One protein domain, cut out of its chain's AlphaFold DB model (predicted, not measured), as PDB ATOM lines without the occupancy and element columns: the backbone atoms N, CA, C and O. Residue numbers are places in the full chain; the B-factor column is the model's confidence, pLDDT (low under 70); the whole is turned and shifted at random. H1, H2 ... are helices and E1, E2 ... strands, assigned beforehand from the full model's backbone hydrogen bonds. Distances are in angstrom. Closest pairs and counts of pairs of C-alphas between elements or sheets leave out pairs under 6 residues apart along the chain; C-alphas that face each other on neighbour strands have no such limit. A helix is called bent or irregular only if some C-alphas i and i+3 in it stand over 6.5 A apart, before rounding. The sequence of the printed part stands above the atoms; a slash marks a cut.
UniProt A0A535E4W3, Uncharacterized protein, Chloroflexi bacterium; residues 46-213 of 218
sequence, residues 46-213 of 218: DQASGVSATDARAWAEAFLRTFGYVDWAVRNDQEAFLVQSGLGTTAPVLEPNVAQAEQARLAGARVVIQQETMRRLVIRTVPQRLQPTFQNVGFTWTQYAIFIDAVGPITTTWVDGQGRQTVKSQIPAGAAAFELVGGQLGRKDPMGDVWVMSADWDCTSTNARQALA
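What this domain is: This is residues 46 to 213 of the 218 residues of an uncharacterized protein of Chloroflexi bacterium (UniProt A0A535E4W3). A strongly twisted sheet of four strands, E2 E3 E6 E7, curls round the long helix H1, and a smaller sheet, E1 E4 E5, extends the body where E1 runs on into E2 and E3 into E4. H3 covers E1 and E4 of the small sheet, H2 folds back along the last part of H1, and H4 and H5 only graze the large sheet. The 168 printed residues hold five named helices and seven named strands, in the order H1 H2 H3 E1 E2 H4 E3 E4 E5 E6 E7 H5. Both sheets are antiparallel, in the orders E2 E3 E6 E7 and E1 E4 E5, and the class is mixed, helices and strands. The whole is compact, with a radius of gyration of the C-alphas of 16.2 A and spans of 53 by 38 by 30 A.

How they stand to each other: Residues 46 to 47 pair in parallel with residues 123 to 124 of E2, residues 117 to 125. H1, residues 53 to 75, is on one face of the large sheet, two layers, a helix on a sheet; its closest C-alphas to E7, residues 192 to 202, are Ala 62 and Val 194, 4.3 A apart. With residues 70 to 73 alone H1 touches H2, residues 79 to 85, in a helical hairpin; Ala 73 and Glu 79 have the closest C-alphas, 6.7 A. H3, residues 98 to 106, has a height over the small sheet of 9.0 A and runs along the strands, at 12 degrees to E1, residues 109 to 114, on the local plane. E1 and E4, residues 154 to 160, have N 112 and O 157 at 2.8 A; E4 and E5, residues 165 to 171, a hairpin, have N 158 and O 166 at 2.8 A. E2 and E3, residues 144 to 151, have N 122 and O 147 at 2.9 A; E3 and E6, residues 176 to 188, have N 148 and O 179 at 2.8 A; E6 and E7, a hairpin, have N 194 and O 186 at 2.8 A. H4, residues 128 to 136, and H5, residues 206 to 212, only just touch, with 3 pairs of C-alphas within 8 A, Thr 133 and Ala 211 closest at 7.2 A. Every O i to N i+4 pair is within hydrogen-bond range in H1, H2, H3 and H5, and 3 of 5 in H4.

Where its parts are: H1 measures 33.1 A from C-alpha 53 at (63.991, -146.556, 29.646) to C-alpha 75 at (73.228, -136.343, 59.713). E2 measures 23.8 A, E3 22.6 A, E6 31.2 A and E7 27.5 A. E6 bends by 68 degrees at residue 185 and E7 by 64 degrees at residue 199. H4 is irregular: C-alphas 129 and 132 are 7.2 A apart. H5 ends at C-alpha 212, (77.291, -126.750, 30.092).

The domain as a whole: The C-alphas of Gly 50 and Gln 162 are the two farthest apart, 53.1 A. The printed part has no cut, and the link from H2 to H3, 12 residues, is long. The mean pLDDT of the printed part is 88.7, and residues 88 to 98 are under 70.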
ATOM      1  N   ASP A  46      64.468-140.013  29.804       94.12
ATOM      2  CA  ASP A  46      65.627-140.514  29.079       94.12
ATOM      3  C   ASP A  46      65.926-139.613  27.874       94.12
ATOM      4  O   ASP A  46      65.123-139.494  26.947       94.12
ATOM      5  N   GLN A  47      67.073-138.940  27.920       94.25
ATOM      6  CA  GLN A  47      67.659-138.184  26.810       94.25
ATOM      7  C   GLN A  47      69.087-138.667  26.514       94.25
ATOM      8  O   GLN A  47      69.873-137.960  25.876       94.25
ATOM      9  N   ALA A  48      69.455-139.848  27.008       93.44
ATOM     10  CA  ALA A  48      70.768-140.413  26.796       93.44
ATOM     11  C   ALA A  48      70.772-141.302  25.548       93.44
ATOM     12  O   ALA A  48      69.868-142.084  25.276       93.44
ATOM     13  N   SER A  49      71.840-141.196  24.765       91.19
ATOM     14  CA  SER A  49      72.087-142.100  23.652       91.19
ATOM     15  C   SER A  49      72.544-143.458  24.184       91.19
ATOM     16  O   SER A  49      73.559-143.536  24.875       91.19
ATOM     17  N   GLY A  50      71.846-144.527  23.794       88.25
ATOM     18  CA  GLY A  50      72.225-145.907  24.120       88.25
ATOM     19  C   GLY A  50      71.797-146.386  25.508       88.25
ATOM     20  O   GLY A  50      72.252-147.442  25.937       88.25
ATOM     21  N   VAL A  51      70.930-145.638  26.193       90.94
ATOM     22  CA  VAL A  51      70.310-146.033  27.462       90.94
ATOM     23  C   VAL A  51      68.881-146.486  27.171       90.94
ATOM     24  O   VAL A  51      68.221-145.940  26.289       90.94
ATOM     25  N   SER A  52      68.421-147.547  27.834       91.75
ATOM     26  CA  SER A  52      67.019-147.956  27.753       91.75
ATOM     27  C   SER A  52      66.192-147.238  28.821       91.75
ATOM     28  O   SER A  52      66.706-146.889  29.881       91.75
ATOM     29  N   ALA A  53      64.877-147.115  28.621       89.88
ATOM     30  CA  ALA A  53      63.991-146.556  29.646       89.88
ATOM     31  C   ALA A  53      64.069-147.318  30.990       89.88
ATOM     32  O   ALA A  53      63.940-146.717  32.058       89.88
ATOM     33  N   THR A  54      64.305-148.635  30.943       91.94
ATOM     34  CA  THR A  54      64.515-149.467  32.136       91.94
ATOM     35  C   THR A  54      65.812-149.093  32.850       91.94
ATOM     36  O   THR A  54      65.804-148.923  34.068       91.94
ATOM     37  N   ASP A  55      66.904-148.909  32.106       94.31
ATOM     38  CA  ASP A  55      68.197-148.516  32.675       94.31
ATOM     39  C   ASP A  55      68.148-147.093  33.229       94.31
ATOM     40  O   ASP A  55      68.590-146.858  34.349       94.31
ATOM     41  N   ALA A  56      67.525-146.156  32.507       95.38
ATOM     42  CA  ALA A  56      67.322-144.786  32.972       95.38
ATOM     43  C   ALA A  56      66.575-144.756  34.314       95.38
ATOM     44  O   ALA A  56      66.947-144.016  35.228       95.38
ATOM     45  N   ARG A  57      65.548-145.604  34.467       95.81
ATOM     46  CA  ARG A  57      64.828-145.757  35.735       95.81
ATOM     47  C   ARG A  57      65.718-146.339  36.835       95.81
ATOM     48  O   ARG A  57      65.723-145.802  37.941       95.81
ATOM     49  N   ALA A  58      66.477-147.393  36.541       94.69
ATOM     50  CA  ALA A  58      67.398-147.995  37.503       94.69
ATOM     51  C   ALA A  58      68.483-147.002  37.959       94.69
ATOM     52  O   ALA A  58      68.836-146.969  39.135       94.69
ATOM     53  N   TRP A  59      68.975-146.148  37.058       96.25
ATOM     54  CA  TRP A  59      69.955-145.108  37.378       96.25
ATOM     55  C   TRP A  59      69.352-144.009  38.249       96.25
ATOM     56  O   TRP A  59      69.997-143.572  39.198       96.25
ATOM     57  N   ALA A  60      68.108-143.604  37.983       96.56
ATOM     58  CA  ALA A  60      67.387-142.656  38.827       96.56
ATOM     59  C   ALA A  60      67.168-143.209  40.249       96.56
ATOM     60  O   ALA A  60      67.398-142.507  41.232       96.56
ATOM     61  N   GLU A  61      66.791-144.482  40.380       96.31
ATOM     62  CA  GLU A  61      66.674-145.160  41.679       96.31
ATOM     63  C   GLU A  61      68.038-145.250  42.392       96.31
ATOM     64  O   GLU A  61      68.149-144.913  43.572       96.31
ATOM     65  N   ALA A  62      69.104-145.619  41.676       95.12
ATOM     66  CA  ALA A  62      70.463-145.654  42.214       95.12
ATOM     67  C   ALA A  62      70.971-144.267  42.648       95.12
ATOM     68  O   ALA A  62      71.699-144.161  43.634       95.12
ATOM     69  N   PHE A  63      70.567-143.202  41.952       93.88
ATOM     70  CA  PHE A  63      70.863-141.822  42.329       93.88
ATOM     71  C   PHE A  63      70.168-141.420  43.632       93.88
ATOM     72  O   PHE A  63      70.835-140.955  44.556       93.88
ATOM     73  N   LEU A  64      68.865-141.688  43.764       93.50
ATOM     74  CA  LEU A  64      68.143-141.452  45.021       93.50
ATOM     75  C   LEU A  64      68.740-142.254  46.183       93.50
ATOM     76  O   LEU A  64      68.775-141.774  47.316       93.50
ATOM     77  N   ARG A  65      69.247-143.461  45.903       93.69
ATOM     78  CA  ARG A  65      69.924-144.294  46.899       93.69
ATOM     79  C   ARG A  65      71.226-143.647  47.359       93.69
ATOM     80  O   ARG A  65      71.445-143.531  48.563       93.69
ATOM     81  N   THR A  66      72.060-143.191  46.421       91.75
ATOM     82  CA  THR A  66      73.266-142.409  46.732       91.75
ATOM     83  C   THR A  66      72.923-141.209  47.606       91.75
ATOM     84  O   THR A  66      73.528-141.039  48.662       91.75
ATOM     85  N   PHE A  67      71.925-140.418  47.205       88.19
ATOM     86  CA  PHE A  67      71.492-139.230  47.934       88.19
ATOM     87  C   PHE A  67      71.060-139.563  49.369       88.19
ATOM     88  O   PHE A  67      71.492-138.914  50.318       88.19
ATOM     89  N   GLY A  68      70.285-140.638  49.549       90.00
ATOM     90  CA  GLY A  68      69.875-141.124  50.866       90.00
ATOM     91  C   GLY A  68      71.054-141.528  51.760       90.00
ATOM     92  O   GLY A  68      71.064-141.192  52.945       90.00
ATOM     93  N   TYR A  69      72.069-142.203  51.210       91.19
ATOM     94  CA  TYR A  69      73.283-142.538  51.965       91.19
ATOM     95  C   TYR A  69      74.122-141.309  52.315       91.19
ATOM     96  O   TYR A  69      74.665-141.256  53.418       91.19
ATOM     97  N   VAL A  70      74.215-140.325  51.416       87.94
ATOM     98  CA  VAL A  70      74.930-139.070  51.681       87.94
ATOM     99  C   VAL A  70      74.229-138.273  52.784       87.94
ATOM    100  O   VAL A  70      74.875-137.891  53.761       87.94
ATOM    101  N   ASP A  71      72.906-138.105  52.697       85.19
ATOM    102  CA  ASP A  71      72.108-137.415  53.718       85.19
ATOM    103  C   ASP A  71      72.197-138.108  55.082       85.19
ATOM    104  O   ASP A  71      72.462-137.456  56.096       85.19
ATOM    105  N   TRP A  72      72.072-139.437  55.117       88.81
ATOM    106  CA  TRP A  72      72.268-140.197  56.347       88.81
ATOM    107  C   TRP A  72      73.665-139.981  56.929       88.81
ATOM    108  O   TRP A  72      73.785-139.716  58.126       88.81
ATOM    109  N   ALA A  73      74.708-140.076  56.108       88.50
ATOM    110  CA  ALA A  73      76.074-139.981  56.585       88.50
ATOM    111  C   ALA A  73      76.379-138.606  57.191       88.50
ATOM    112  O   ALA A  73      76.985-138.535  58.259       88.50
ATOM    113  N   VAL A  74      75.896-137.526  56.570       81.81
ATOM    114  CA  VAL A  74      76.069-136.169  57.108       81.81
ATOM    115  C   VAL A  74      75.271-135.960  58.394       81.81
ATOM    116  O   VAL A  74      75.782-135.372  59.342       81.81
ATOM    117  N   ARG A  75      74.041-136.475  58.488       80.69
ATOM    118  CA  ARG A  75      73.228-136.343  59.713       80.69
ATOM    119  C   ARG A  75      73.755-137.137  60.907       80.69
ATOM    120  O   ARG A  75      73.288-136.903  62.021       80.69
ATOM    121  N   ASN A  76      74.633-138.107  60.671       84.81
ATOM    122  CA  ASN A  76      75.096-139.065  61.672       84.81
ATOM    123  C   ASN A  76      76.620-139.031  61.874       84.81
ATOM    124  O   ASN A  76      77.171-140.011  62.379       84.81
ATOM    125  N   ASP A  77      77.291-137.953  61.456       82.31
ATOM    126  CA  ASP A  77      78.740-137.765  61.622       82.31
ATOM    127  C   ASP A  77      79.543-138.983  61.106       82.31
ATOM    128  O   ASP A  77      80.353-139.598  61.804       82.31
ATOM    129  N   GLN A  78      79.219-139.417  59.881       87.62
ATOM    130  CA  GLN A  78      79.866-140.539  59.192       87.62
ATOM    131  C   GLN A  78      80.801-140.028  58.083       87.62
ATOM    132  O   GLN A  78      80.766-140.503  56.948       87.62
ATOM    133  N   GLU A  79      81.653-139.042  58.359       83.12
ATOM    134  CA  GLU A  79      82.517-138.433  57.336       83.12
ATOM    135  C   GLU A  79      83.508-139.443  56.745       83.12
ATOM    136  O   GLU A  79      83.716-139.487  55.530       83.12
ATOM    137  N   ALA A  80      84.064-140.319  57.588       86.31
ATOM    138  CA  ALA A  80      84.914-141.415  57.131       86.31
ATOM    139  C   ALA A  80      84.176-142.330  56.142       86.31
ATOM    140  O   ALA A  80      84.796-142.813  55.192       86.31
ATOM    141  N   PHE A  81      82.861-142.508  56.309       91.12
ATOM    142  CA  PHE A  81      82.046-143.248  55.357       91.12
ATOM    143  C   PHE A  81      81.931-142.536  54.015       91.12
ATOM    144  O   PHE A  81      82.133-143.166  52.980       91.12
ATOM    145  N   LEU A  82      81.655-141.231  54.003       86.38
ATOM    146  CA  LEU A  82      81.555-140.452  52.763       86.38
ATOM    147  C   LEU A  82      82.845-140.542  51.942       86.38
ATOM    148  O   LEU A  82      82.792-140.788  50.736       86.38
ATOM    149  N   VAL A  83      83.997-140.432  52.606       83.88
ATOM    150  CA  VAL A  83      85.314-140.518  51.964       83.88
ATOM    151  C   VAL A  83      85.619-141.939  51.482       83.88
ATOM    152  O   VAL A  83      85.927-142.138  50.310       83.88
ATOM    153  N   GLN A  84      85.532-142.946  52.358       88.75
ATOM    154  CA  GLN A  84      85.977-144.309  52.034       88.75
ATOM    155  C   GLN A  84      85.010-145.053  51.108       88.75
ATOM    156  O   GLN A  84      85.444-145.860  50.286       88.75
ATOM    157  N   SER A  85      83.708-144.770  51.190       88.44
ATOM    158  CA  SER A  85      82.740-145.295  50.225       88.44
ATOM    159  C   SER A  85      82.894-144.664  48.841       88.44
ATOM    160  O   SER A  85      82.435-145.250  47.861       88.44
ATOM    161  N   GLY A  86      83.532-143.494  48.731       83.31
ATOM    162  CA  GLY A  86      83.593-142.712  47.497       83.31
ATOM    163  C   GLY A  86      82.236-142.144  47.076       83.31
ATOM    164  O   GLY A  86      81.999-141.987  45.880       83.31
ATOM    165  N   LEU A  87      81.323-141.922  48.032       82.44
ATOM    166  CA  LEU A  87      80.075-141.182  47.806       82.44
ATOM    167  C   LEU A  87      80.228-139.680  48.072       82.44
ATOM    168  O   LEU A  87      79.481-138.886  47.507       82.44
ATOM    169  N   GLY A  88      81.177-139.283  48.920       66.00
ATOM    170  CA  GLY A  88      81.505-137.882  49.152       66.00
ATOM    171  C   GLY A  88      82.381-137.334  48.030       66.00
ATOM    172  O   GLY A  88      83.404-137.931  47.693       66.00
ATOM    173  N   THR A  89      82.009-136.180  47.480       57.47
ATOM    174  CA  THR A  89      82.921-135.368  46.666       57.47
ATOM    175  C   THR A  89      83.544-134.284  47.555       57.47
ATOM    176  O   THR A  89      82.981-133.897  48.580       57.47
ATOM    177  N   THR A  90      84.743-133.816  47.214       46.78
ATOM    178  CA  THR A  90      85.470-132.789  47.985       46.78
ATOM    179  C   THR A  90      84.973-131.363  47.727       46.78
ATOM    180  O   THR A  90      85.435-130.435  48.386       46.78
ATOM    181  N   ALA A  91      84.038-131.180  46.790       47.81
ATOM    182  CA  ALA A  91      83.408-129.898  46.473       47.81
ATOM    183  C   ALA A  91      82.007-130.096  45.847       47.81
ATOM    184  O   ALA A  91      81.820-129.735  44.684       47.81
ATOM    185  N   PRO A  92      81.035-130.714  46.547       55.09
ATOM    186  CA  PRO A  92      79.690-130.840  46.006       55.09
ATOM    187  C   PRO A  92      78.962-129.495  46.082       55.09
ATOM    188  O   PRO A  92      79.082-128.764  47.068       55.09
ATOM    189  N   VAL A  93      78.201-129.199  45.034       56.56
ATOM    190  CA  VAL A  93      77.105-128.222  45.051       56.56
ATOM    191  C   VAL A  93      75.912-128.818  45.807       56.56
ATOM    192  O   VAL A  93      75.244-128.112  46.559       56.56
ATOM    193  N   LEU A  94      75.713-130.123  45.651       60.31
ATOM    194  CA  LEU A  94      74.649-130.932  46.198       60.31
ATOM    195  C   LEU A  94      74.764-131.002  47.719       60.31
ATOM    196  O   LEU A  94      75.757-131.453  48.304       60.31
ATOM    197  N   GLU A  95      73.709-130.532  48.369       60.69
ATOM    198  CA  GLU A  95      73.560-130.608  49.811       60.69
ATOM    199  C   GLU A  95      73.016-131.987  50.221       60.69
ATOM    200  O   GLU A  95      72.079-132.492  49.605       60.69
ATOM    201  N   PRO A  96      73.532-132.605  51.298       60.72
ATOM    202  CA  PRO A  96      74.543-132.082  52.212       60.72
ATOM    203  C   PRO A  96      75.989-132.325  51.750       60.72
ATOM    204  O   PRO A  96      76.348-133.443  51.378       60.72
ATOM    205  N   ASN A  97      76.860-131.324  51.922       66.56
ATOM    206  CA  ASN A  97      78.307-131.492  51.726       66.56
ATOM    207  C   ASN A  97      79.095-131.700  53.040       66.56
ATOM    208  O   ASN A  97      78.748-131.192  54.110       66.56
ATOM    209  N   VAL A  98      80.208-132.442  52.948       69.69
ATOM    210  CA  VAL A  98      81.091-132.784  54.087       69.69
ATOM    211  C   VAL A  98      81.658-131.535  54.769       69.69
ATOM    212  O   VAL A  98      81.762-131.494  55.993       69.69
ATOM    213  N   ALA A  99      81.996-130.502  53.995       76.88
ATOM    214  CA  ALA A  99      82.602-129.282  54.525       76.88
ATOM    215  C   ALA A  99      81.654-128.539  55.482       76.88
ATOM    216  O   ALA A  99      82.087-128.042  56.521       76.88
ATOM    217  N   GLN A 100      80.356-128.489  55.177       76.25
ATOM    218  CA  GLN A 100      79.360-127.895  56.069       76.25
ATOM    219  C   GLN A 100      79.164-128.704  57.347       76.25
ATOM    220  O   GLN A 100      79.019-128.109  58.417       76.25
ATOM    221  N   ALA A 101      79.185-130.036  57.250       77.75
ATOM    222  CA  ALA A 101      79.132-130.916  58.413       77.75
ATOM    223  C   ALA A 101      80.328-130.664  59.344       77.75
ATOM    224  O   ALA A 101      80.150-130.412  60.538       77.75
ATOM    225  N   GLU A 102      81.536-130.607  58.778       81.06
ATOM    226  CA  GLU A 102      82.760-130.323  59.523       81.06
ATOM    227  C   GLU A 102      82.715-128.943  60.194       81.06
ATOM    228  O   GLU A 102      83.012-128.824  61.385       81.06
ATOM    229  N   GLN A 103      82.300-127.902  59.467       85.00
ATOM    230  CA  GLN A 103      82.180-126.547  60.010       85.00
ATOM    231  C   GLN A 103      81.159-126.463  61.151       85.00
ATOM    232  O   GLN A 103      81.434-125.821  62.168       85.00
ATOM    233  N   ALA A 104      80.002-127.120  61.013       86.38
ATOM    234  CA  ALA A 104      79.003-127.178  62.075       86.38
ATOM    235  C   ALA A 104      79.573-127.868  63.318       86.38
ATOM    236  O   ALA A 104      79.474-127.327  64.422       86.38
ATOM    237  N   ARG A 105      80.249-129.007  63.132       86.44
ATOM    238  CA  ARG A 105      80.853-129.785  64.216       86.44
ATOM    239  C   ARG A 105      81.925-128.992  64.959       86.44
ATOM    240  O   ARG A 105      81.931-128.975  66.189       86.44
ATOM    241  N   LEU A 106      82.806-128.295  64.236       89.19
ATOM    242  CA  LEU A 106      83.813-127.402  64.827       89.19
ATOM    243  C   LEU A 106      83.178-126.253  65.629       89.19
ATOM    244  O   LEU A 106      83.782-125.767  66.582       89.19
ATOM    245  N   ALA A 107      81.951-125.855  65.286       90.56
ATOM    246  CA  ALA A 107      81.158-124.876  66.024       90.56
ATOM    247  C   ALA A 107      80.293-125.485  67.151       90.56
ATOM    248  O   ALA A 107      79.490-124.769  67.750       90.56
ATOM    249  N   GLY A 108      80.427-126.783  67.451       90.81
ATOM    250  CA  GLY A 108      79.619-127.467  68.468       90.81
ATOM    251  C   GLY A 108      78.153-127.668  68.066       90.81
ATOM    252  O   GLY A 108      77.278-127.739  68.932       90.81
ATOM    253  N   ALA A 109      77.880-127.728  66.762       91.44
ATOM    254  CA  ALA A 109      76.558-127.915  66.185       91.44
ATOM    255  C   ALA A 109      76.518-129.101  65.214       91.44
ATOM    256  O   ALA A 109      77.544-129.589  64.752       91.44
ATOM    257  N   ARG A 110      75.306-129.536  64.872       87.19
ATOM    258  CA  ARG A 110      75.043-130.502  63.798       87.19
ATOM    259  C   ARG A 110      74.254-129.857  62.669       87.19
ATOM    260  O   ARG A 110      73.478-128.927  62.905       87.19
ATOM    261  N   VAL A 111      74.405-130.387  61.461       85.31
ATOM    262  CA  VAL A 111      73.659-129.933  60.285       85.31
ATOM    263  C   VAL A 111      72.289-130.616  60.224       85.31
ATOM    264  O   VAL A 111      72.159-131.824  60.407       85.31
ATOM    265  N   VAL A 112      71.249-129.832  59.952       86.88
ATOM    266  CA  VAL A 112      69.907-130.299  59.596       86.88
ATOM    267  C   VAL A 112      69.531-129.667  58.268       86.88
ATOM    268  O   VAL A 112      69.439-128.443  58.177       86.88
ATOM    269  N   ILE A 113      69.296-130.507  57.261       84.12
ATOM    270  CA  ILE A 113      68.887-130.060  55.929       84.12
ATOM    271  C   ILE A 113      67.422-130.405  55.700       84.12
ATOM    272  O   ILE A 113      67.000-131.555  55.862       84.12
ATOM    273  N   GLN A 114      66.633-129.400  55.341       87.94
ATOM    274  CA  GLN A 114      65.376-129.621  54.643       87.94
ATOM    275  C   GLN A 114      65.705-129.783  53.166       87.94
ATOM    276  O   GLN A 114      66.220-128.848  52.560       87.94
ATOM    277  N   GLN A 115      65.442-130.976  52.640       85.81
ATOM    278  CA  GLN A 115      65.774-131.333  51.270       85.81
ATOM    279  C   GLN A 115      64.799-130.715  50.270       85.81
ATOM    280  O   GLN A 115      63.643-130.422  50.590       85.81
ATOM    281  N   GLU A 116      65.288-130.553  49.051       89.25
ATOM    282  CA  GLU A 116      64.503-130.146  47.897       89.25
ATOM    283  C   GLU A 116      63.415-131.153  47.512       89.25
ATOM    284  O   GLU A 116      63.436-132.326  47.888       89.25
ATOM    285  N   THR A 117      62.455-130.695  46.709       92.38
ATOM    286  CA  THR A 117      61.480-131.567  46.054       92.38
ATOM    287  C   THR A 117      61.896-131.799  44.608       92.38
ATOM    288  O   THR A 117      61.676-130.945  43.746       92.38
ATOM    289  N   MET A 118      62.460-132.975  44.331       94.38
ATOM    290  CA  MET A 118      62.756-133.415  42.968       94.38
ATOM    291  C   MET A 118      61.452-133.645  42.193       94.38
ATOM    292  O   MET A 118      60.560-134.371  42.635       94.38
ATOM    293  N   ARG A 119      61.331-133.023  41.020       96.56
ATOM    294  CA  ARG A 119      60.190-133.167  40.104       96.56
ATOM    295  C   ARG A 119      60.537-134.071  38.933       96.56
ATOM    296  O   ARG A 119      59.724-134.912  38.548       96.56
ATOM    297  N   ARG A 120      61.732-133.893  38.359       97.31
ATOM    298  CA  ARG A 120      62.214-134.680  37.219       97.31
ATOM    299  C   ARG A 120      63.696-135.013  37.371       97.31
ATOM    300  O   ARG A 120      64.475-134.180  37.820       97.31
ATOM    301  N   LEU A 121      64.069-136.211  36.937       97.44
ATOM    302  CA  LEU A 121      65.452-136.643  36.749       97.44
ATOM    303  C   LEU A 121      65.649-136.932  35.263       97.44
ATOM    304  O   LEU A 121      64.996-137.819  34.706       97.44
ATOM    305  N   VAL A 122      66.509-136.152  34.610       97.06
ATOM    306  CA  VAL A 122      66.766-136.260  33.171       97.06
ATOM    307  C   VAL A 122      68.136-136.885  32.955       97.06
ATOM    308  O   VAL A 122      69.158-136.268  33.252       97.06
ATOM    309  N   ILE A 123      68.161-138.104  32.427       96.94
ATOM    310  CA  ILE A 123      69.397-138.825  32.117       96.94
ATOM    311  C   ILE A 123      69.920-138.322  30.776       96.94
ATOM    312  O   ILE A 123      69.206-138.364  29.775       96.94
ATOM    313  N   ARG A 124      71.161-137.832  30.745       96.25
ATOM    314  CA  ARG A 124      71.763-137.208  29.560       96.25
ATOM    315  C   ARG A 124      73.085-137.860  29.206       96.25
ATOM    316  O   ARG A 124      73.873-138.211  30.080       96.25
ATOM    317  N   THR A 125      73.366-137.942  27.910       96.12
ATOM    318  CA  THR A 125      74.732-138.172  27.429       96.12
ATOM    319  C   THR A 125      75.508-136.867  27.502       96.12
ATOM    320  O   THR A 125      75.090-135.861  26.930       96.12
ATOM    321  N   VAL A 126      76.656-136.886  28.170       95.94
ATOM    322  CA  VAL A 126      77.578-135.754  28.227       95.94
ATOM    323  C   VAL A 126      78.380-135.728  26.923       95.94
ATOM    324  O   VAL A 126      79.103-136.683  26.626       95.94
ATOM    325  N   PRO A 127      78.295-134.657  26.115       95.25
ATOM    326  CA  PRO A 127      79.098-134.550  24.907       95.25
ATOM    327  C   PRO A 127      80.595-134.602  25.228       95.25
ATOM    328  O   PRO A 127      81.070-133.875  26.101       95.25
ATOM    329  N   GLN A 128      81.365-135.382  24.465       94.50
ATOM    330  CA  GLN A 128      82.821-135.491  24.647       94.50
ATOM    331  C   GLN A 128      83.530-134.130  24.548       94.50
ATOM    332  O   GLN A 128      84.506-133.879  25.247       94.50
ATOM    333  N   ARG A 129      82.987-133.197  23.749       94.50
ATOM    334  CA  ARG A 129      83.490-131.815  23.648       94.50
ATOM    335  C   ARG A 129      83.501-131.048  24.979       94.50
ATOM    336  O   ARG A 129      84.217-130.062  25.081       94.50
ATOM    337  N   LEU A 130      82.712-131.470  25.973       94.56
ATOM    338  CA  LEU A 130      82.669-130.846  27.299       94.56
ATOM    339  C   LEU A 130      83.705-131.430  28.269       94.56
ATOM    340  O   LEU A 130      83.848-130.908  29.371       94.56
ATOM    341  N   GLN A 131      84.473-132.452  27.880       94.38
ATOM    342  CA  GLN A 131      85.525-133.022  28.726       94.38
ATOM    343  C   GLN A 131      86.500-131.967  29.291       94.38
ATOM    344  O   GLN A 131      86.727-131.991  30.503       94.38
ATOM    345  N   PRO A 132      86.998-130.983  28.508       93.69
ATOM    346  CA  PRO A 132      87.840-129.919  29.058       93.69
ATOM    347  C   PRO A 132      87.117-129.049  30.094       93.69
ATOM    348  O   PRO A 132      87.736-128.589  31.044       93.69
ATOM    349  N   THR A 133      85.803-128.838  29.948       92.06
ATOM    350  CA  THR A 133      85.010-128.032  30.898       92.06
ATOM    351  C   THR A 133      84.975-128.688  32.275       92.06
ATOM    352  O   THR A 133      85.178-128.008  33.274       92.06
ATOM    353  N   PHE A 134      84.793-130.011  32.327       90.44
ATOM    354  CA  PHE A 134      84.828-130.778  33.576       90.44
ATOM    355  C   PHE A 134      86.232-130.758  34.196       90.44
ATOM    356  O   PHE A 134      86.389-130.439  35.371       90.44
ATOM    357  N   GLN A 135      87.261-131.030  33.390       89.06
ATOM    358  CA  GLN A 135      88.647-131.099  33.865       89.06
ATOM    359  C   GLN A 135      89.167-129.754  34.393       89.06
ATOM    360  O   GLN A 135      89.878-129.733  35.396       89.06
ATOM    361  N   ASN A 136      88.781-128.634  33.773       89.38
ATOM    362  CA  ASN A 136      89.212-127.292  34.181       89.38
ATOM    363  C   ASN A 136      88.757-126.899  35.593       89.38
ATOM    364  O   ASN A 136      89.375-126.032  36.205       89.38
ATOM    365  N   VAL A 137      87.698-127.525  36.110       84.56
ATOM    366  CA  VAL A 137      87.209-127.309  37.481       84.56
ATOM    367  C   VAL A 137      87.501-128.499  38.400       84.56
ATOM    368  O   VAL A 137      86.969-128.577  39.502       84.56
ATOM    369  N   GLY A 138      88.353-129.432  37.962       84.38
ATOM    370  CA  GLY A 138      88.774-130.586  38.758       84.38
ATOM    371  C   GLY A 138      87.763-131.733  38.819       84.38
ATOM    372  O   GLY A 138      87.955-132.662  39.602       84.38
ATOM    373  N   PHE A 139      86.713-131.714  37.996       88.12
ATOM    374  CA  PHE A 139      85.762-132.817  37.909       88.12
ATOM    375  C   PHE A 139      86.209-133.902  36.936       88.12
ATOM    376  O   PHE A 139      86.886-133.656  35.933       88.12
ATOM    377  N   THR A 140      85.759-135.127  37.208       88.62
ATOM    378  CA  THR A 140      85.934-136.239  36.275       88.62
ATOM    379  C   THR A 140      84.818-136.193  35.240       88.62
ATOM    380  O   THR A 140      83.637-136.206  35.582       88.62
ATOM    381  N   TRP A 141      85.190-136.141  33.962       92.38
ATOM    382  CA  TRP A 141      84.228-136.303  32.877       92.38
ATOM    383  C   TRP A 141      83.729-137.748  32.837       92.38
ATOM    384  O   TRP A 141      84.526-138.689  32.817       92.38
ATOM    385  N   THR A 142      82.414-137.913  32.777       93.00
ATOM    386  CA  THR A 142      81.734-139.197  32.603       93.00
ATOM    387  C   THR A 142      80.823-139.121  31.387       93.00
ATOM    388  O   THR A 142      80.330-138.051  31.040       93.00
ATOM    389  N   GLN A 143      80.568-140.259  30.737       94.75
ATOM    390  CA  GLN A 143      79.717-140.312  29.542       94.75
ATOM    391  C   GLN A 143      78.269-139.882  29.819       94.75
ATOM    392  O   GLN A 143      77.573-139.439  28.903       94.75
ATOM    393  N   TYR A 144      77.814-140.007  31.065       96.12
ATOM    394  CA  TYR A 144      76.446-139.714  31.463       96.12
ATOM    395  C   TYR A 144      76.394-138.735  32.635       96.12
ATOM    396  O   TYR A 144      77.323-138.643  33.443       96.12
ATOM    397  N   ALA A 145      75.288-138.003  32.705       95.69
ATOM    398  CA  ALA A 145      74.945-137.120  33.806       95.69
ATOM    399  C   ALA A 145      73.435-137.151  34.056       95.69
ATOM    400  O   ALA A 145      72.652-137.465  33.154       95.69
ATOM    401  N   ILE A 146      73.036-136.802  35.273       95.81
ATOM    402  CA  ILE A 146      71.641-136.641  35.672       95.81
ATOM    403  C   ILE A 146      71.407-135.155  35.903       95.81
ATOM    404  O   ILE A 146      72.021-134.562  36.786       95.81
ATOM    405  N   PHE A 147      70.540-134.551  35.093       96.44
ATOM    406  CA  PHE A 147      70.017-133.223  35.383       96.44
ATOM    407  C   PHE A 147      68.838-133.356  36.344       96.44
ATOM    408  O   PHE A 147      67.891-134.108  36.080       96.44
ATOM    409  N   ILE A 148      68.910-132.624  37.445       95.31
ATOM    410  CA  ILE A 148      67.922-132.608  38.510       95.31
ATOM    411  C   ILE A 148      67.062-131.365  38.319       95.31
ATOM    412  O   ILE A 148      67.539-130.237  38.405       95.31
ATOM    413  N   ASP A 149      65.776-131.579  38.057       95.62
ATOM    414  CA  ASP A 149      64.769-130.535  38.178       95.62
ATOM    415  C   ASP A 149      64.141-130.644  39.565       95.62
ATOM    416  O   ASP A 149      63.194-131.418  39.761       95.62
ATOM    417  N   ALA A 150      64.664-129.873  40.513       94.00
ATOM    418  CA  ALA A 150      64.099-129.745  41.841       94.00
ATOM    419  C   ALA A 150      63.654-128.313  42.144       94.00
ATOM    420  O   ALA A 150      63.976-127.340  41.452       94.00
ATOM    421  N   VAL A 151      62.839-128.200  43.188       94.38
ATOM    422  CA  VAL A 151      62.401-126.923  43.743       94.38
ATOM    423  C   VAL A 151      62.539-126.919  45.256       94.38
ATOM    424  O   VAL A 151      62.369-127.947  45.915       94.38
ATOM    425  N   GLY A 152      62.789-125.738  45.813       91.44
ATOM    426  CA  GLY A 152      62.749-125.521  47.250       91.44
ATOM    427  C   GLY A 152      61.347-125.725  47.852       91.44
ATOM    428  O   GLY A 152      60.347-125.844  47.134       91.44
ATOM    429  N   PRO A 153      61.232-125.677  49.186       91.94
ATOM    430  CA  PRO A 153      62.206-125.051  50.074       91.94
ATOM    431  C   PRO A 153      63.400-125.956  50.388       91.94
ATOM    432  O   PRO A 153      63.216-127.123  50.712       91.94
ATOM    433  N   ILE A 154      64.602-125.381  50.359       89.44
ATOM    434  CA  ILE A 154      65.826-126.010  50.873       89.44
ATOM    435  C   ILE A 154      66.310-125.148  52.022       89.44
ATOM    436  O   ILE A 154      66.385-123.928  51.884       89.44
ATOM    437  N   THR A 155      66.604-125.744  53.171       89.81
ATOM    438  CA  THR A 155      67.127-124.987  54.315       89.81
ATOM    439  C   THR A 155      68.240-125.763  54.979       89.81
ATOM    440  O   THR A 155      68.004-126.878  55.439       89.81
ATOM    441  N   THR A 156      69.409-125.142  55.119       88.06
ATOM    442  CA  THR A 156      70.478-125.660  55.974       88.06
ATOM    443  C   THR A 156      70.430-124.947  57.314       88.06
ATOM    444  O   THR A 156      70.607-123.731  57.408       88.06
ATOM    445  N   THR A 157      70.204-125.715  58.374       91.25
ATOM    446  CA  THR A 157      70.137-125.227  59.752       91.25
ATOM    447  C   THR A 157      71.218-125.892  60.585       91.25
ATOM    448  O   THR A 157      71.399-127.104  60.527       91.25
ATOM    449  N   TRP A 158      71.925-125.110  61.393       92.44
ATOM    450  CA  TRP A 158      72.803-125.640  62.432       92.44
ATOM    451  C   TRP A 158      72.051-125.708  63.752       92.44
ATOM    452  O   TRP A 158      71.428-124.724  64.154       92.44
ATOM    453  N   VAL A 159      72.117-126.858  64.414       93.25
ATOM    454  CA  VAL A 159      71.507-127.089  65.728       93.25
ATOM    455  C   VAL A 159      72.617-127.350  66.735       93.25
ATOM    456  O   VAL A 159      73.339-128.335  66.589       93.25
ATOM    457  N   ASP A 160      72.786-126.471  67.721       93.69
ATOM    458  CA  ASP A 160      73.829-126.619  68.744       93.69
ATOM    459  C   ASP A 160      73.457-127.629  69.846       93.69
ATOM    460  O   ASP A 160      72.350-128.178  69.877       93.69
ATOM    461  N   GLY A 161      74.384-127.872  70.780       91.19
ATOM    462  CA  GLY A 161      74.175-128.775  71.918       91.19
ATOM    463  C   GLY A 161      73.063-128.363  72.895       91.19
ATOM    464  O   GLY A 161      72.657-129.176  73.722       91.19
ATOM    465  N   GLN A 162      72.544-127.134  72.805       95.12
ATOM    466  CA  GLN A 162      71.392-126.648  73.578       95.12
ATOM    467  C   GLN A 162      70.080-126.751  72.780       95.12
ATOM    468  O   GLN A 162      69.015-126.397  73.284       95.12
ATOM    469  N   GLY A 163      70.141-127.236  71.534       93.50
ATOM    470  CA  GLY A 163      69.005-127.318  70.624       93.50
ATOM    471  C   GLY A 163      68.683-126.003  69.910       93.50
ATOM    472  O   GLY A 163      67.666-125.929  69.217       93.50
ATOM    473  N   ARG A 164      69.519-124.963  70.044       96.06
ATOM    474  CA  ARG A 164      69.298-123.680  69.372       96.06
ATOM    475  C   ARG A 164      69.561-123.834  67.882       96.06
ATOM    476  O   ARG A 164      70.602-124.334  67.463       96.06
ATOM    477  N   GLN A 165      68.618-123.350  67.083       95.88
ATOM    478  CA  GLN A 165      68.670-123.434  65.630       95.88
ATOM    479  C   GLN A 165      69.193-122.129  65.026       95.88
ATOM    480  O   GLN A 165      68.754-121.042  65.400       95.88
ATOM    481  N   THR A 166      70.126-122.229  64.082       94.62
ATOM    482  CA  THR A 166      70.633-121.102  63.291       94.62
ATOM    483  C   THR A 166      70.559-121.459  61.814       94.62
ATOM    484  O   THR A 166      71.279-122.346  61.361       94.62
ATOM    485  N   VAL A 167      69.711-120.764  61.057       93.06
ATOM    486  CA  VAL A 167      69.634-120.920  59.596       93.06
ATOM    487  C   VAL A 167      70.918-120.375  58.968       93.06
ATOM    488  O   VAL A 167      71.343-119.264  59.286       93.06
ATOM    489  N   LYS A 168      71.553-121.171  58.108       90.25
ATOM    490  CA  LYS A 168      72.791-120.817  57.397       90.25
ATOM    491  C   LYS A 168      72.549-120.485  55.935       90.25
ATOM    492  O   LYS A 168      73.171-119.567  55.415       90.25
ATOM    493  N   SER A 169      71.627-121.195  55.303       88.00
ATOM    494  CA  SER A 169      71.192-120.936  53.937       88.00
ATOM    495  C   SER A 169      69.721-121.299  53.793       88.00
ATOM    496  O   SER A 169      69.195-122.146  54.525       88.00
ATOM    497  N   GLN A 170      69.053-120.628  52.860       90.00
ATOM    498  CA  GLN A 170      67.663-120.892  52.539       90.00
ATOM    499  C   GLN A 170      67.399-120.613  51.061       90.00
ATOM    500  O   GLN A 170      67.683-119.523  50.567       90.00
ATOM    501  N   ILE A 171      66.792-121.586  50.392       88.56
ATOM    502  CA  ILE A 171      66.147-121.441  49.090       88.56
ATOM    503  C   ILE A 171      64.636-121.489  49.351       88.56
ATOM    504  O   ILE A 171      64.160-122.433  49.990       88.56
ATOM    505  N   PRO A 172      63.862-120.472  48.931       91.94
ATOM    506  CA  PRO A 172      62.444-120.395  49.253       91.94
ATOM    507  C   PRO A 172      61.626-121.468  48.526       91.94
ATOM    508  O   PRO A 172      62.056-122.066  47.539       91.94
ATOM    509  N   ALA A 173      60.408-121.698  49.015       93.44
ATOM    510  CA  ALA A 173      59.480-122.639  48.401       93.44
ATOM    511  C   ALA A 173      59.209-122.292  46.929       93.44
ATOM    512  O   ALA A 173      58.923-121.142  46.599       93.44
ATOM    513  N   GLY A 174      59.299-123.294  46.052       93.25
ATOM    514  CA  GLY A 174      59.053-123.148  44.617       93.25
ATOM    515  C   GLY A 174      60.187-122.505  43.812       93.25
ATOM    516  O   GLY A 174      60.093-122.479  42.586       93.25
ATOM    517  N   ALA A 175      61.258-122.012  44.447       94.00
ATOM    518  CA  ALA A 175      62.442-121.573  43.714       94.00
ATOM    519  C   ALA A 175      63.171-122.776  43.108       94.00
ATOM    520  O   ALA A 175      63.254-123.828  43.738       94.00
ATOM    521  N   ALA A 176      63.679-122.611  41.887       92.38
ATOM    522  CA  ALA A 176      64.422-123.650  41.188       92.38
ATOM    523  C   ALA A 176      65.713-124.012  41.935       92.38
ATOM    524  O   ALA A 176      66.458-123.121  42.344       92.38
ATOM    525  N   ALA A 177      65.970-125.310  42.045       91.12
ATOM    526  CA  ALA A 177      67.218-125.907  42.495       91.12
ATOM    527  C   ALA A 177      67.642-126.897  41.404       91.12
ATOM    528  O   ALA A 177      67.256-128.061  41.401       91.12
ATOM    529  N   PHE A 178      68.272-126.364  40.358       93.38
ATOM    530  CA  PHE A 178      68.670-127.158  39.202       93.38
ATOM    531  C   PHE A 178      70.119-127.565  39.341       93.38
ATOM    532  O   PHE A 178      70.984-126.702  39.487       93.38
ATOM    533  N   GLU A 179      70.379-128.854  39.189       92.12
ATOM    534  CA  GLU A 179      71.720-129.406  39.313       92.12
ATOM    535  C   GLU A 179      72.038-130.339  38.148       92.12
ATOM    536  O   GLU A 179      71.146-130.936  37.538       92.12
ATOM    537  N   LEU A 180      73.321-130.474  37.827       93.56
ATOM    538  CA  LEU A 180      73.809-131.492  36.903       93.56
ATOM    539  C   LEU A 180      74.866-132.340  37.595       93.56
ATOM    540  O   LEU A 180      75.994-131.896  37.812       93.56
ATOM    541  N   VAL A 181      74.519-133.601  37.833       93.19
ATOM    542  CA  VAL A 181      75.400-134.560  38.491       93.19
ATOM    543  C   VAL A 181      75.990-135.506  37.455       93.19
ATOM    544  O   VAL A 181      75.323-136.411  36.945       93.19
ATOM    545  N   GLY A 182      77.267-135.307  37.139       92.25
ATOM    546  CA  GLY A 182      78.044-136.250  36.339       92.25
ATOM    547  C   GLY A 182      78.353-137.501  37.152       92.25
ATOM    548  O   GLY A 182      78.686-137.421  38.335       92.25
ATOM    549  N   GLY A 183      78.252-138.669  36.533       91.62
ATOM    550  CA  GLY A 183      78.584-139.920  37.195       91.62
ATOM    551  C   GLY A 183      78.321-141.136  36.329       91.62
ATOM    552  O   GLY A 183      78.192-141.059  35.105       91.62
ATOM    553  N   GLN A 184      78.255-142.278  36.995       92.31
ATOM    554  CA  GLN A 184      77.924-143.556  36.384       92.31
ATOM    555  C   GLN A 184      77.298-144.490  37.414       92.31
ATOM    556  O   GLN A 184      77.540-144.360  38.617       92.31
ATOM    557  N   LEU A 185      76.535-145.472  36.938       92.94
ATOM    558  CA  LEU A 185      76.085-146.566  37.784       92.94
ATOM    559  C   LEU A 185      77.300-147.377  38.256       92.94
ATOM    560  O   LEU A 185      78.160-147.754  37.460       92.94
ATOM    561  N   GLY A 186      77.362-147.668  39.549       91.69
ATOM    562  CA  GLY A 186      78.355-148.560  40.126       91.69
ATOM    563  C   GLY A 186      77.744-149.377  41.251       91.69
ATOM    564  O   GLY A 186      76.795-148.945  41.893       91.69
ATOM    565  N   ARG A 187      78.298-150.556  41.519       92.00
ATOM    566  CA  ARG A 187      77.880-151.374  42.657       92.00
ATOM    567  C   ARG A 187      78.827-151.160  43.831       92.00
ATOM    568  O   ARG A 187      80.042-151.270  43.668       92.00
ATOM    569  N   LYS A 188      78.279-150.885  45.013       90.25
ATOM    570  CA  LYS A 188      79.024-150.802  46.273       90.25
ATOM    571  C   LYS A 188      78.338-151.687  47.294       90.25
ATOM    572  O   LYS A 188      77.306-151.312  47.824       90.25
ATOM    573  N   ASP A 189      78.886-152.857  47.594       89.69
ATOM    574  CA  ASP A 189      78.325-153.662  48.680       89.69
ATOM    575  C   ASP A 189      78.695-153.027  50.037       89.69
ATOM    576  O   ASP A 189      79.850-152.636  50.223       89.69
ATOM    577  N   PRO A 190      77.758-152.929  50.998       90.94
ATOM    578  CA  PRO A 190      76.401-153.493  50.970       90.94
ATOM    579  C   PRO A 190      75.281-152.576  50.432       90.94
ATOM    580  O   PRO A 190      74.127-152.978  50.447       90.94
ATOM    581  N   MET A 191      75.580-151.378  49.933       91.50
ATOM    582  CA  MET A 191      74.591-150.432  49.380       91.50
ATOM    583  C   MET A 191      73.842-150.941  48.137       91.50
ATOM    584  O   MET A 191      72.796-150.402  47.782       91.50
ATOM    585  N   GLY A 192      74.390-151.931  47.431       91.88
ATOM    586  CA  GLY A 192      73.893-152.348  46.123       91.88
ATOM    587  C   GLY A 192      74.309-151.367  45.025       91.88
ATOM    588  O   GLY A 192      75.417-150.824  45.057       91.88
ATOM    589  N   ASP A 193      73.449-151.172  44.027       94.12
ATOM    590  CA  ASP A 193      73.738-150.263  42.915       94.12
ATOM    591  C   ASP A 193      73.545-148.805  43.351       94.12
ATOM    592  O   ASP A 193      72.554-148.443  43.973       94.12
ATOM    593  N   VAL A 194      74.487-147.937  43.037       93.69
ATOM    594  CA  VAL A 194      74.484-146.523  43.411       93.69
ATOM    595  C   VAL A 194      74.949-145.695  42.222       93.69
ATOM    596  O   VAL A 194      75.720-146.165  41.381       93.69
ATOM    597  N   TRP A 195      74.491-144.452  42.136       93.19
ATOM    598  CA  TRP A 195      75.087-143.498  41.210       93.19
ATOM    599  C   TRP A 195      76.372-142.949  41.827       93.19
ATOM    600  O   TRP A 195      76.331-142.266  42.852       93.19
ATOM    601  N   VAL A 196      77.524-143.264  41.240       90.12
ATOM    602  CA  VAL A 196      78.819-142.768  41.711       90.12
ATOM    603  C   VAL A 196      79.050-141.382  41.125       90.12
ATOM    604  O   VAL A 196      79.368-141.238  39.943       90.12
ATOM    605  N   MET A 197      78.862-140.364  41.962       88.50
ATOM    606  CA  MET A 197      78.997-138.958  41.588       88.50
ATOM    607  C   MET A 197      80.465-138.615  41.304       88.50
ATOM    608  O   MET A 197      81.367-139.014  42.034       88.50
ATOM    609  N   SER A 198      80.701-137.903  40.208       86.94
ATOM    610  CA  SER A 198      82.031-137.554  39.679       86.94
ATOM    611  C   SER A 198      82.168-136.068  39.336       86.94
ATOM    612  O   SER A 198      83.280-135.555  39.193       86.94
ATOM    613  N   ALA A 199      81.032-135.391  39.193       87.38
ATOM    614  CA  ALA A 199      80.916-133.968  38.947       87.38
ATOM    615  C   ALA A 199      79.568-133.491  39.469       87.38
ATOM    616  O   ALA A 199      78.608-134.264  39.466       87.38
ATOM    617  N   ASP A 200      79.498-132.227  39.853       87.81
ATOM    618  CA  ASP A 200      78.293-131.650  40.419       87.81
ATOM    619  C   ASP A 200      78.275-130.134  40.193       87.81
ATOM    620  O   ASP A 200      79.274-129.453  40.427       87.81
ATOM    621  N   TRP A 201      77.174-129.618  39.655       89.19
ATOM    622  CA  TRP A 201      77.082-128.253  39.147       89.19
ATOM    623  C   TRP A 201      75.746-127.611  39.480       89.19
ATOM    624  O   TRP A 201      74.698-128.173  39.179       89.19
ATOM    625  N   ASP A 202      75.804-126.361  39.940       89.69
ATOM    626  CA  ASP A 202      74.642-125.487  40.089       89.69
ATOM    627  C   ASP A 202      74.204-124.952  38.715       89.69
ATOM    628  O   ASP A 202      74.743-123.959  38.205       89.69
ATOM    629  N   CYS A 203      73.196-125.591  38.121       92.56
ATOM    630  CA  CYS A 203      72.588-125.183  36.856       92.56
ATOM    631  C   CYS A 203      71.624-123.992  36.995       92.56
ATOM    632  O   CYS A 203      71.058-123.545  35.992       92.56
ATOM    633  N   THR A 204      71.434-123.426  38.190       90.69
ATOM    634  CA  THR A 204      70.754-122.130  38.340       90.69
ATOM    635  C   THR A 204      71.693-120.970  38.001       90.69
ATOM    636  O   THR A 204      71.252-119.925  37.500       90.69
ATOM    637  N   SER A 205      73.006-121.169  38.168       89.19
ATOM    638  CA  SER A 205      74.014-120.165  37.847       89.19
ATOM    639  C   SER A 205      74.110-119.899  36.336       89.19
ATOM    640  O   SER A 205      74.071-120.797  35.489       89.19
ATOM    641  N   THR A 206      74.246-118.626  35.953       88.94
ATOM    642  CA  THR A 206      74.390-118.234  34.537       88.94
ATOM    643  C   THR A 206      75.652-118.828  33.911       88.94
ATOM    644  O   THR A 206      75.609-119.286  32.770       88.94
ATOM    645  N   ASN A 207      76.752-118.868  34.665       88.31
ATOM    646  CA  ASN A 207      78.029-119.382  34.178       88.31
ATOM    647  C   ASN A 207      77.960-120.887  33.897       88.31
ATOM    648  O   ASN A 207      78.410-121.310  32.834       88.31
ATOM    649  N   ALA A 208      77.357-121.687  34.789       88.69
ATOM    650  CA  ALA A 208      77.196-123.119  34.542       88.69
ATOM    651  C   ALA A 208      76.305-123.370  33.323       88.69
ATOM    652  O   ALA A 208      76.678-124.153  32.457       88.69
ATOM    653  N   ARG A 209      75.180-122.653  33.189       90.44
ATOM    654  CA  ARG A 209      74.305-122.784  32.010       90.44
ATOM    655  C   ARG A 209      75.033-122.479  30.708       90.44
ATOM    656  O   ARG A 209      74.920-123.246  29.759       90.44
ATOM    657  N   GLN A 210      75.825-121.411  30.667       90.31
ATOM    658  CA  GLN A 210      76.619-121.072  29.482       90.31
ATOM    659  C   GLN A 210      77.702-122.118  29.185       90.31
ATOM    660  O   GLN A 210      77.901-122.473  28.025       90.31
ATOM    661  N   ALA A 211      78.387-122.620  30.214       89.94
ATOM    662  CA  ALA A 211      79.471-123.585  30.057       89.94
ATOM    663  C   ALA A 211      78.978-124.995  29.689       89.94
ATOM    664  O   ALA A 211      79.673-125.729  28.988       89.94
ATOM    665  N   LEU A 212      77.791-125.379  30.164       92.69
ATOM    666  CA  LEU A 212      77.291-126.750  30.092       92.69
ATOM    667  C   LEU A 212      76.103-126.938  29.156       92.69
ATOM    668  O   LEU A 212      75.648-128.072  29.017       92.69
ATOM    669  N   ALA A 213      75.602-125.894  28.493       88.56
ATOM    670  CA  ALA A 213      74.521-126.043  27.523       88.56
ATOM    671  C   ALA A 213      74.838-127.155  26.487       88.56
ATOM    672  O   ALA A 213      75.934-127.191  25.908       88.56
TER     673      ALA A 213